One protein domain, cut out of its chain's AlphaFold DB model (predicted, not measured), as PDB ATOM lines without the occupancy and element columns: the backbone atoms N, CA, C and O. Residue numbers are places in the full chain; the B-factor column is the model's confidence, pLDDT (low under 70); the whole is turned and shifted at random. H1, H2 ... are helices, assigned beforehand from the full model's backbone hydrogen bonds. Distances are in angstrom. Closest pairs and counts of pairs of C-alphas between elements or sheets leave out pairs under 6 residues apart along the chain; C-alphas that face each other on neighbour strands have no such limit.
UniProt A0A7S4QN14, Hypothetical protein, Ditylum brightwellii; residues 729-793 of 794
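This is residues 729 to 793 of the 794 residues of the protein "Hypothetical protein" of Ditylum brightwellii (UniProt A0A7S4QN14). One long helix, H2, makes a spine on which H1 and H4 pack at separate places, and H3 packs on H4. The printed part has 65 residues with four named helices, H1 to H4 in order, and no named strand: all helix. It is compact, radius of gyration of the C-alphas 11.8 A, but elongated, spanning 33 by 18 by 16 A.

Start at H2, residues 746 to 761; its residues 749 to 753 alone touch H1, residues 729 to 737, closest at C-alphas 753 and 735, 6.1 A apart. H4, residues 782 to 791, touches H2, opposite ways at 33 degrees, only just shallow, closest at C-alphas 786 and 759, 5.7 A apart. H3, residues 764 to 772, touches H4, closest at C-alphas 764 and 782, 5.3 A apart. Every O i to N i+4 pair is within hydrogen-bond range in H1, H3 and H4, 10 of 12 in H2.

Find C-alpha 746 at (-7.194, 20.536, 1.743); H2 runs 24.0 A to C-alpha 761. H4, 14.2 A, ends at C-alpha 791, (-10.232, 31.995, 12.851).

The printed part has no cut. Confidence is under 70 at residues 755 to 762, among others.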
ATOM      1  N   SER A 729       0.723  21.482  -0.256       78.94
ATOM      2  CA  SER A 729       2.011  22.132   0.014       78.94
ATOM      3  C   SER A 729       1.956  23.639  -0.271       78.94
ATOM      4  O   SER A 729       2.262  24.442   0.608       78.94
ATOM      5  N   MET A 730       1.464  24.036  -1.452       80.50
ATOM      6  CA  MET A 730       1.327  25.450  -1.841       80.50
ATOM      7  C   MET A 730       0.397  26.224  -0.896       80.50
ATOM      8  O   MET A 730       0.721  27.344  -0.503       80.50
ATOM      9  N   LEU A 731      -0.720  25.611  -0.478       80.50
ATOM     10  CA  LEU A 731      -1.642  26.201   0.499       80.50
ATOM     11  C   LEU A 731      -0.969  26.407   1.864       80.50
ATOM     12  O   LEU A 731      -1.038  27.499   2.423       80.50
ATOM     13  N   LYS A 732      -0.260  25.394   2.385       84.06
ATOM     14  CA  LYS A 732       0.472  25.506   3.660       84.06
ATOM     15  C   LYS A 732       1.600  26.538   3.596       84.06
ATOM     16  O   LYS A 732       1.826  27.227   4.585       84.06
ATOM     17  N   THR A 733       2.279  26.684   2.459       83.56
ATOM     18  CA  THR A 733       3.307  27.719   2.267       83.56
ATOM     19  C   THR A 733       2.700  29.123   2.273       83.56
ATOM     20  O   THR A 733       3.115  29.935   3.095       83.56
ATOM     21  N   ARG A 734       1.646  29.392   1.485       73.19
ATOM     22  CA  ARG A 734       0.980  30.712   1.464       73.19
ATOM     23  C   ARG A 734       0.313  31.085   2.792       73.19
ATOM     24  O   ARG A 734       0.351  32.243   3.201       73.19
ATOM     25  N   LEU A 735      -0.253  30.112   3.509       78.81
ATOM     26  CA  LEU A 735      -0.744  30.326   4.874       78.81
ATOM     27  C   LEU A 735       0.403  30.671   5.837       78.81
ATOM     28  O   LEU A 735       0.259  31.597   6.631       78.81
ATOM     29  N   ARG A 736       1.559  29.998   5.738       78.75
ATOM     30  CA  ARG A 736       2.748  30.305   6.553       78.75
ATOM     31  C   ARG A 736       3.301  31.705   6.265       78.75
ATOM     32  O   ARG A 736       3.644  32.412   7.204       78.75
ATOM     33  N   GLU A 737       3.329  32.125   4.999       73.81
ATOM     34  CA  GLU A 737       3.704  33.487   4.576       73.81
ATOM     35  C   GLU A 737       2.769  34.561   5.161       73.81
ATOM     36  O   GLU A 737       3.223  35.645   5.526       73.81
ATOM     37  N   LYS A 738       1.476  34.244   5.314       69.12
ATOM     38  CA  LYS A 738       0.464  35.094   5.969       69.12
ATOM     39  C   LYS A 738       0.409  34.938   7.501       69.12
ATOM     40  O   LYS A 738      -0.392  35.608   8.147       69.12
ATOM     41  N   GLY A 739       1.247  34.082   8.094       70.06
ATOM     42  CA  GLY A 739       1.279  33.827   9.540       70.06
ATOM     43  C   GLY A 739       0.075  33.047  10.088       70.06
ATOM     44  O   GLY A 739      -0.229  33.156  11.273       70.06
ATOM     45  N   LEU A 740      -0.626  32.288   9.240       74.25
ATOM     46  CA  LEU A 740      -1.873  31.583   9.556       74.25
ATOM     47  C   LEU A 740      -1.670  30.082   9.817       74.25
ATOM     48  O   LEU A 740      -0.706  29.459   9.365       74.25
ATOM     49  N   LYS A 741      -2.625  29.480  10.536       76.69
ATOM     50  CA  LYS A 741      -2.585  28.083  10.996       76.69
ATOM     51  C   LYS A 741      -2.608  27.073   9.833       76.69
ATOM     52  O   LYS A 741      -3.647  26.814   9.229       76.69
ATOM     53  N   VAL A 742      -1.457  26.446   9.571       82.00
ATOM     54  CA  VAL A 742      -1.209  25.498   8.456       82.00
ATOM     55  C   VAL A 742      -1.712  24.056   8.681       82.00
ATOM     56  O   VAL A 742      -1.343  23.145   7.934       82.00
ATOM     57  N   SER A 743      -2.523  23.814   9.712       76.19
ATOM     58  CA  SER A 743      -3.122  22.507  10.025       76.19
ATOM     59  C   SER A 743      -4.577  22.444   9.560       76.19
ATOM     60  O   SER A 743      -5.347  23.344   9.890       76.19
ATOM     61  N   GLY A 744      -4.955  21.380   8.854       75.31
ATOM     62  CA  GLY A 744      -6.308  21.178   8.330       75.31
ATOM     63  C   GLY A 744      -6.317  20.258   7.108       75.31
ATOM     64  O   GLY A 744      -5.255  19.901   6.582       75.31
ATOM     65  N   ALA A 745      -7.514  19.890   6.648       76.19
ATOM     66  CA  ALA A 745      -7.728  19.226   5.361       76.19
ATOM     67  C   ALA A 745      -7.493  20.192   4.177       76.19
ATOM     68  O   ALA A 745      -7.362  21.400   4.364       76.19
ATOM     69  N   LYS A 746      -7.459  19.692   2.930       78.12
ATOM     70  CA  LYS A 746      -7.194  20.536   1.743       78.12
ATOM     71  C   LYS A 746      -8.186  21.704   1.612       78.12
ATOM     72  O   LYS A 746      -7.750  22.840   1.450       78.12
ATOM     73  N   ALA A 747      -9.485  21.424   1.725       67.69
ATOM     74  CA  ALA A 747     -10.541  22.437   1.661       67.69
ATOM     75  C   ALA A 747     -10.471  23.438   2.826       67.69
ATOM     76  O   ALA A 747     -10.623  24.636   2.620       67.69
ATOM     77  N   ASP A 748     -10.146  22.950   4.025       68.69
ATOM     78  CA  ASP A 748      -9.974  23.750   5.240       68.69
ATOM     79  C   ASP A 748      -8.851  24.795   5.073       68.69
ATOM     80  O   ASP A 748      -9.029  25.982   5.337       68.69
ATOM     81  N   LEU A 749      -7.710  24.371   4.519       79.38
ATOM     82  CA  LEU A 749      -6.572  25.240   4.204       79.38
ATOM     83  C   LEU A 749      -6.867  26.204   3.040       79.38
ATOM     84  O   LEU A 749      -6.395  27.339   3.057       79.38
ATOM     85  N   PHE A 750      -7.641  25.772   2.039       77.00
ATOM     86  CA  PHE A 750      -8.045  26.613   0.909       77.00
ATOM     87  C   PHE A 750      -8.995  27.731   1.351       77.00
ATOM     88  O   PHE A 750      -8.710  28.903   1.116       77.00
ATOM     89  N   LEU A 751     -10.068  27.392   2.069       65.56
ATOM     90  CA  LEU A 751     -11.037  28.358   2.585       65.56
ATOM     91  C   LEU A 751     -10.381  29.335   3.579       65.56
ATOM     92  O   LEU A 751     -10.679  30.527   3.555       65.56
ATOM     93  N   ARG A 752      -9.423  28.870   4.398       77.31
ATOM     94  CA  ARG A 752      -8.682  29.720   5.350       77.31
ATOM     95  C   ARG A 752      -7.705  30.668   4.657       77.31
ATOM     96  O   ARG A 752      -7.462  31.757   5.167       77.31
ATOM     97  N   LEU A 753      -7.177  30.285   3.491       76.56
ATOM     98  CA  LEU A 753      -6.389  31.175   2.638       76.56
ATOM     99  C   LEU A 753      -7.294  32.195   1.929       76.56
ATOM    100  O   LEU A 753      -7.001  33.384   1.971       76.56
ATOM    101  N   LYS A 754      -8.422  31.748   1.364       70.25
ATOM    102  CA  LYS A 754      -9.374  32.599   0.639       70.25
ATOM    103  C   LYS A 754      -9.990  33.678   1.536       70.25
ATOM    104  O   LYS A 754      -9.899  34.855   1.209       70.25
ATOM    105  N   LEU A 755     -10.483  33.313   2.723       65.75
ATOM    106  CA  LEU A 755     -10.985  34.281   3.710       65.75
ATOM    107  C   LEU A 755      -9.889  35.240   4.211       65.75
ATOM    108  O   LEU A 755     -10.192  36.367   4.597       65.75
ATOM    109  N   ALA A 756      -8.617  34.830   4.198       67.25
ATOM    110  CA  ALA A 756      -7.489  35.702   4.522       67.25
ATOM    111  C   ALA A 756      -7.078  36.633   3.370       67.25
ATOM    112  O   ALA A 756      -6.465  37.667   3.625       67.25
ATOM    113  N   ASP A 757      -7.395  36.301   2.120       68.44
ATOM    114  CA  ASP A 757      -7.279  37.227   0.994       68.44
ATOM    115  C   ASP A 757      -8.436  38.236   1.034       68.44
ATOM    116  O   ASP A 757      -8.189  39.436   1.132       68.44
ATOM    117  N   ASP A 758      -9.680  37.763   1.132       62.69
ATOM    118  CA  ASP A 758     -10.882  38.612   1.132       62.69
ATOM    119  C   ASP A 758     -10.937  39.584   2.337       62.69
ATOM    120  O   ASP A 758     -11.430  40.708   2.232       62.69
ATOM    121  N   SER A 759     -10.376  39.205   3.495       62.16
ATOM    122  CA  SER A 759     -10.282  40.086   4.676       62.16
ATOM    123  C   SER A 759      -9.104  41.072   4.656       62.16
ATOM    124  O   SER A 759      -9.023  41.937   5.536       62.16
ATOM    125  N   ASN A 760      -8.208  41.010   3.661       62.09
ATOM    126  CA  ASN A 760      -7.189  42.048   3.473       62.09
ATOM    127  C   ASN A 760      -7.754  43.328   2.840       62.09
ATOM    128  O   ASN A 760      -7.166  44.390   3.064       62.09
ATOM    129  N   ASP A 761      -8.897  43.266   2.154       59.75
ATOM    130  CA  ASP A 761      -9.535  44.438   1.543       59.75
ATOM    131  C   ASP A 761     -10.420  45.208   2.541       59.75
ATOM    132  O   ASP A 761     -10.303  46.432   2.635       59.75
ATOM    133  N   LEU A 762     -11.187  44.507   3.392       66.19
ATOM    134  CA  LEU A 762     -12.003  45.096   4.475       66.19
ATOM    135  C   LEU A 762     -11.215  46.102   5.329       66.19
ATOM    136  O   LEU A 762     -10.085  45.833   5.731       66.19
ATOM    137  N   THR A 763     -11.781  47.258   5.670       72.50
ATOM    138  CA  THR A 763     -11.107  48.275   6.496       72.50
ATOM    139  C   THR A 763     -10.938  47.833   7.956       72.50
ATOM    140  O   THR A 763     -11.595  46.919   8.454       72.50
ATOM    141  N   LYS A 764     -10.054  48.513   8.706       71.25
ATOM    142  CA  LYS A 764      -9.854  48.221  10.141       71.25
ATOM    143  C   LYS A 764     -11.130  48.464  10.969       71.25
ATOM    144  O   LYS A 764     -11.316  47.809  11.988       71.25
ATOM    145  N   SER A 765     -11.981  49.395  10.541       74.69
ATOM    146  CA  SER A 765     -13.300  49.689  11.115       74.69
ATOM    147  C   SER A 765     -14.289  48.544  10.894       74.69
ATOM    148  O   SER A 765     -14.852  48.048  11.864       74.69
ATOM    149  N   GLU A 766     -14.435  48.063   9.658       71.38
ATOM    150  CA  GLU A 766     -15.342  46.953   9.328       71.38
ATOM    151  C   GLU A 766     -14.922  45.659  10.037       71.38
ATOM    152  O   GLU A 766     -15.748  44.988  10.650       71.38
ATOM    153  N   LEU A 767     -13.618  45.357  10.075       72.12
ATOM    154  CA  LEU A 767     -13.091  44.215  10.831       72.12
ATOM    155  C   LEU A 767     -13.383  44.311  12.340       72.12
ATOM    156  O   LEU A 767     -13.602  43.284  12.978       72.12
ATOM    157  N   LYS A 768     -13.405  45.517  12.927       80.38
ATOM    158  CA  LYS A 768     -13.831  45.703  14.325       80.38
ATOM    159  C   LYS A 768     -15.329  45.461  14.495       80.38
ATOM    160  O   LYS A 768     -15.703  44.737  15.408       80.38
ATOM    161  N   ASP A 769     -16.163  46.051  13.645       80.69
ATOM    162  CA  ASP A 769     -17.623  45.918  13.706       80.69
ATOM    163  C   ASP A 769     -18.068  44.452  13.550       80.69
ATOM    164  O   ASP A 769     -18.816  43.934  14.380       80.69
ATOM    165  N   MET A 770     -17.514  43.735  12.567       71.62
ATOM    166  CA  MET A 770     -17.790  42.310  12.345       71.62
ATOM    167  C   MET A 770     -17.335  41.415  13.508       71.62
ATOM    168  O   MET A 770     -18.006  40.429  13.814       71.62
ATOM    169  N   LEU A 771     -16.224  41.747  14.178       80.88
ATOM    170  CA  LEU A 771     -15.799  41.055  15.400       80.88
ATOM    171  C   LEU A 771     -16.704  41.402  16.592       80.88
ATOM    172  O   LEU A 771     -17.093  40.501  17.329       80.88
ATOM    173  N   SER A 772     -17.097  42.669  16.745       84.31
ATOM    174  CA  SER A 772     -18.001  43.122  17.811       84.31
ATOM    175  C   SER A 772     -19.357  42.419  17.728       84.31
ATOM    176  O   SER A 772     -19.846  41.903  18.729       84.31
ATOM    177  N   LYS A 773     -19.916  42.297  16.518       80.50
ATOM    178  CA  LYS A 773     -21.161  41.561  16.223       80.50
ATOM    179  C   LYS A 773     -21.062  40.044  16.440       80.50
ATOM    180  O   LYS A 773     -22.085  39.372  16.475       80.50
ATOM    181  N   LYS A 774     -19.848  39.507  16.606       76.31
ATOM    182  CA  LYS A 774     -19.566  38.115  17.001       76.31
ATOM    183  C   LYS A 774     -19.155  37.974  18.480       76.31
ATOM    184  O   LYS A 774     -18.798  36.877  18.890       76.31
ATOM    185  N   GLY A 775     -19.161  39.053  19.271       82.50
ATOM    186  CA  GLY A 775     -18.703  39.043  20.671       82.50
ATOM    187  C   GLY A 775     -17.181  38.906  20.843       82.50
ATOM    188  O   GLY A 775     -16.705  38.525  21.909       82.50
ATOM    189  N   LEU A 776     -16.395  39.182  19.797       81.00
ATOM    190  CA  LEU A 776     -14.957  38.912  19.751       81.00
ATOM    191  C   LEU A 776     -14.113  40.172  19.965       81.00
ATOM    192  O   LEU A 776     -14.447  41.271  19.525       81.00
ATOM    193  N   LYS A 777     -12.947  39.993  20.597       83.81
ATOM    194  CA  LYS A 777     -12.043  41.079  21.004       83.81
ATOM    195  C   LYS A 777     -11.622  41.969  19.823       83.81
ATOM    196  O   LYS A 777     -10.821  41.557  18.986       83.81
ATOM    197  N   VAL A 778     -12.077  43.226  19.821       86.50
ATOM    198  CA  VAL A 778     -11.869  44.224  18.743       86.50
ATOM    199  C   VAL A 778     -10.541  45.009  18.815       86.50
ATOM    200  O   VAL A 778     -10.299  45.923  18.023       86.50
ATOM    201  N   SER A 779      -9.652  44.694  19.763       79.31
ATOM    202  CA  SER A 779      -8.362  45.383  19.948       79.31
ATOM    203  C   SER A 779      -7.219  44.719  19.158       79.31
ATOM    204  O   SER A 779      -6.971  43.520  19.319       79.31
ATOM    205  N   GLY A 780      -6.477  45.482  18.346       77.62
ATOM    206  CA  GLY A 780      -5.304  44.988  17.605       77.62
ATOM    207  C   GLY A 780      -4.886  45.861  16.415       77.62
ATOM    208  O   GLY A 780      -5.440  46.946  16.180       77.62
ATOM    209  N   LYS A 781      -3.909  45.383  15.639       68.81
ATOM    210  CA  LYS A 781      -3.593  45.853  14.276       68.81
ATOM    211  C   LYS A 781      -4.580  45.232  13.274       68.81
ATOM    212  O   LYS A 781      -5.311  44.311  13.621       68.81
ATOM    213  N   LYS A 782      -4.629  45.745  12.034       70.69
ATOM    214  CA  LYS A 782      -5.567  45.255  10.997       70.69
ATOM    215  C   LYS A 782      -5.427  43.739  10.779       70.69
ATOM    216  O   LYS A 782      -6.425  43.032  10.800       70.69
ATOM    217  N   THR A 783      -4.187  43.267  10.659       62.88
ATOM    218  CA  THR A 783      -3.796  41.851  10.565       62.88
ATOM    219  C   THR A 783      -4.391  41.000  11.679       62.88
ATOM    220  O   THR A 783      -4.996  39.969  11.426       62.88
ATOM    221  N   ASP A 784      -4.270  41.458  12.920       70.75
ATOM    222  CA  ASP A 784      -4.624  40.675  14.102       70.75
ATOM    223  C   ASP A 784      -6.149  40.544  14.251       70.75
ATOM    224  O   ASP A 784      -6.622  39.625  14.917       70.75
ATOM    225  N   LEU A 785      -6.902  41.483  13.662       76.25
ATOM    226  CA  LEU A 785      -8.363  41.485  13.586       76.25
ATOM    227  C   LEU A 785      -8.853  40.639  12.402       76.25
ATOM    228  O   LEU A 785      -9.753  39.827  12.581       76.25
ATOM    229  N   ALA A 786      -8.219  40.764  11.229       68.75
ATOM    230  CA  ALA A 786      -8.484  39.901  10.078       68.75
ATOM    231  C   ALA A 786      -8.258  38.423  10.434       68.75
ATOM    232  O   ALA A 786      -9.165  37.613  10.271       68.75
ATOM    233  N   ASN A 787      -7.111  38.088  11.035       71.25
ATOM    234  CA  ASN A 787      -6.801  36.723  11.464       71.25
ATOM    235  C   ASN A 787      -7.835  36.192  12.473       71.25
ATOM    236  O   ASN A 787      -8.313  35.080  12.293       71.25
ATOM    237  N   ARG A 788      -8.265  36.996  13.460       81.88
ATOM    238  CA  ARG A 788      -9.343  36.612  14.398       81.88
ATOM    239  C   ARG A 788     -10.694  36.395  13.717       81.88
ATOM    240  O   ARG A 788     -11.431  35.502  14.117       81.88
ATOM    241  N   LEU A 789     -11.031  37.198  12.707       74.31
ATOM    242  CA  LEU A 789     -12.285  37.057  11.964       74.31
ATOM    243  C   LEU A 789     -12.261  35.823  11.050       74.31
ATOM    244  O   LEU A 789     -13.285  35.166  10.890       74.31
ATOM    245  N   VAL A 790     -11.095  35.485  10.489       70.31
ATOM    246  CA  VAL A 790     -10.863  34.230   9.762       70.31
ATOM    247  C   VAL A 790     -10.941  33.037  10.717       70.31
ATOM    248  O   VAL A 790     -11.664  32.091  10.433       70.31
ATOM    249  N   GLU A 791     -10.250  33.080  11.858       69.81
ATOM    250  CA  GLU A 791     -10.232  31.995  12.851       69.81
ATOM    251  C   GLU A 791     -11.607  31.736  13.479       69.81
ATOM    252  O   GLU A 791     -11.930  30.584  13.724       69.81
ATOM    253  N   ALA A 792     -12.444  32.763  13.663       70.56
ATOM    254  CA  ALA A 792     -13.809  32.628  14.187       70.56
ATOM    255  C   ALA A 792     -14.896  32.436  13.105       70.56
ATOM    256  O   ALA A 792     -16.073  32.746  13.328       70.56
ATOM    257  N   ASN A 793     -14.498  31.973  11.919       61.78
ATOM    258  CA  ASN A 793     -15.373  31.435  10.871       61.78
ATOM    259  C   ASN A 793     -15.037  29.956  10.549       61.78
ATOM    260  O   ASN A 793     -15.536  29.425   9.556       61.78
TER     261      ASN A 793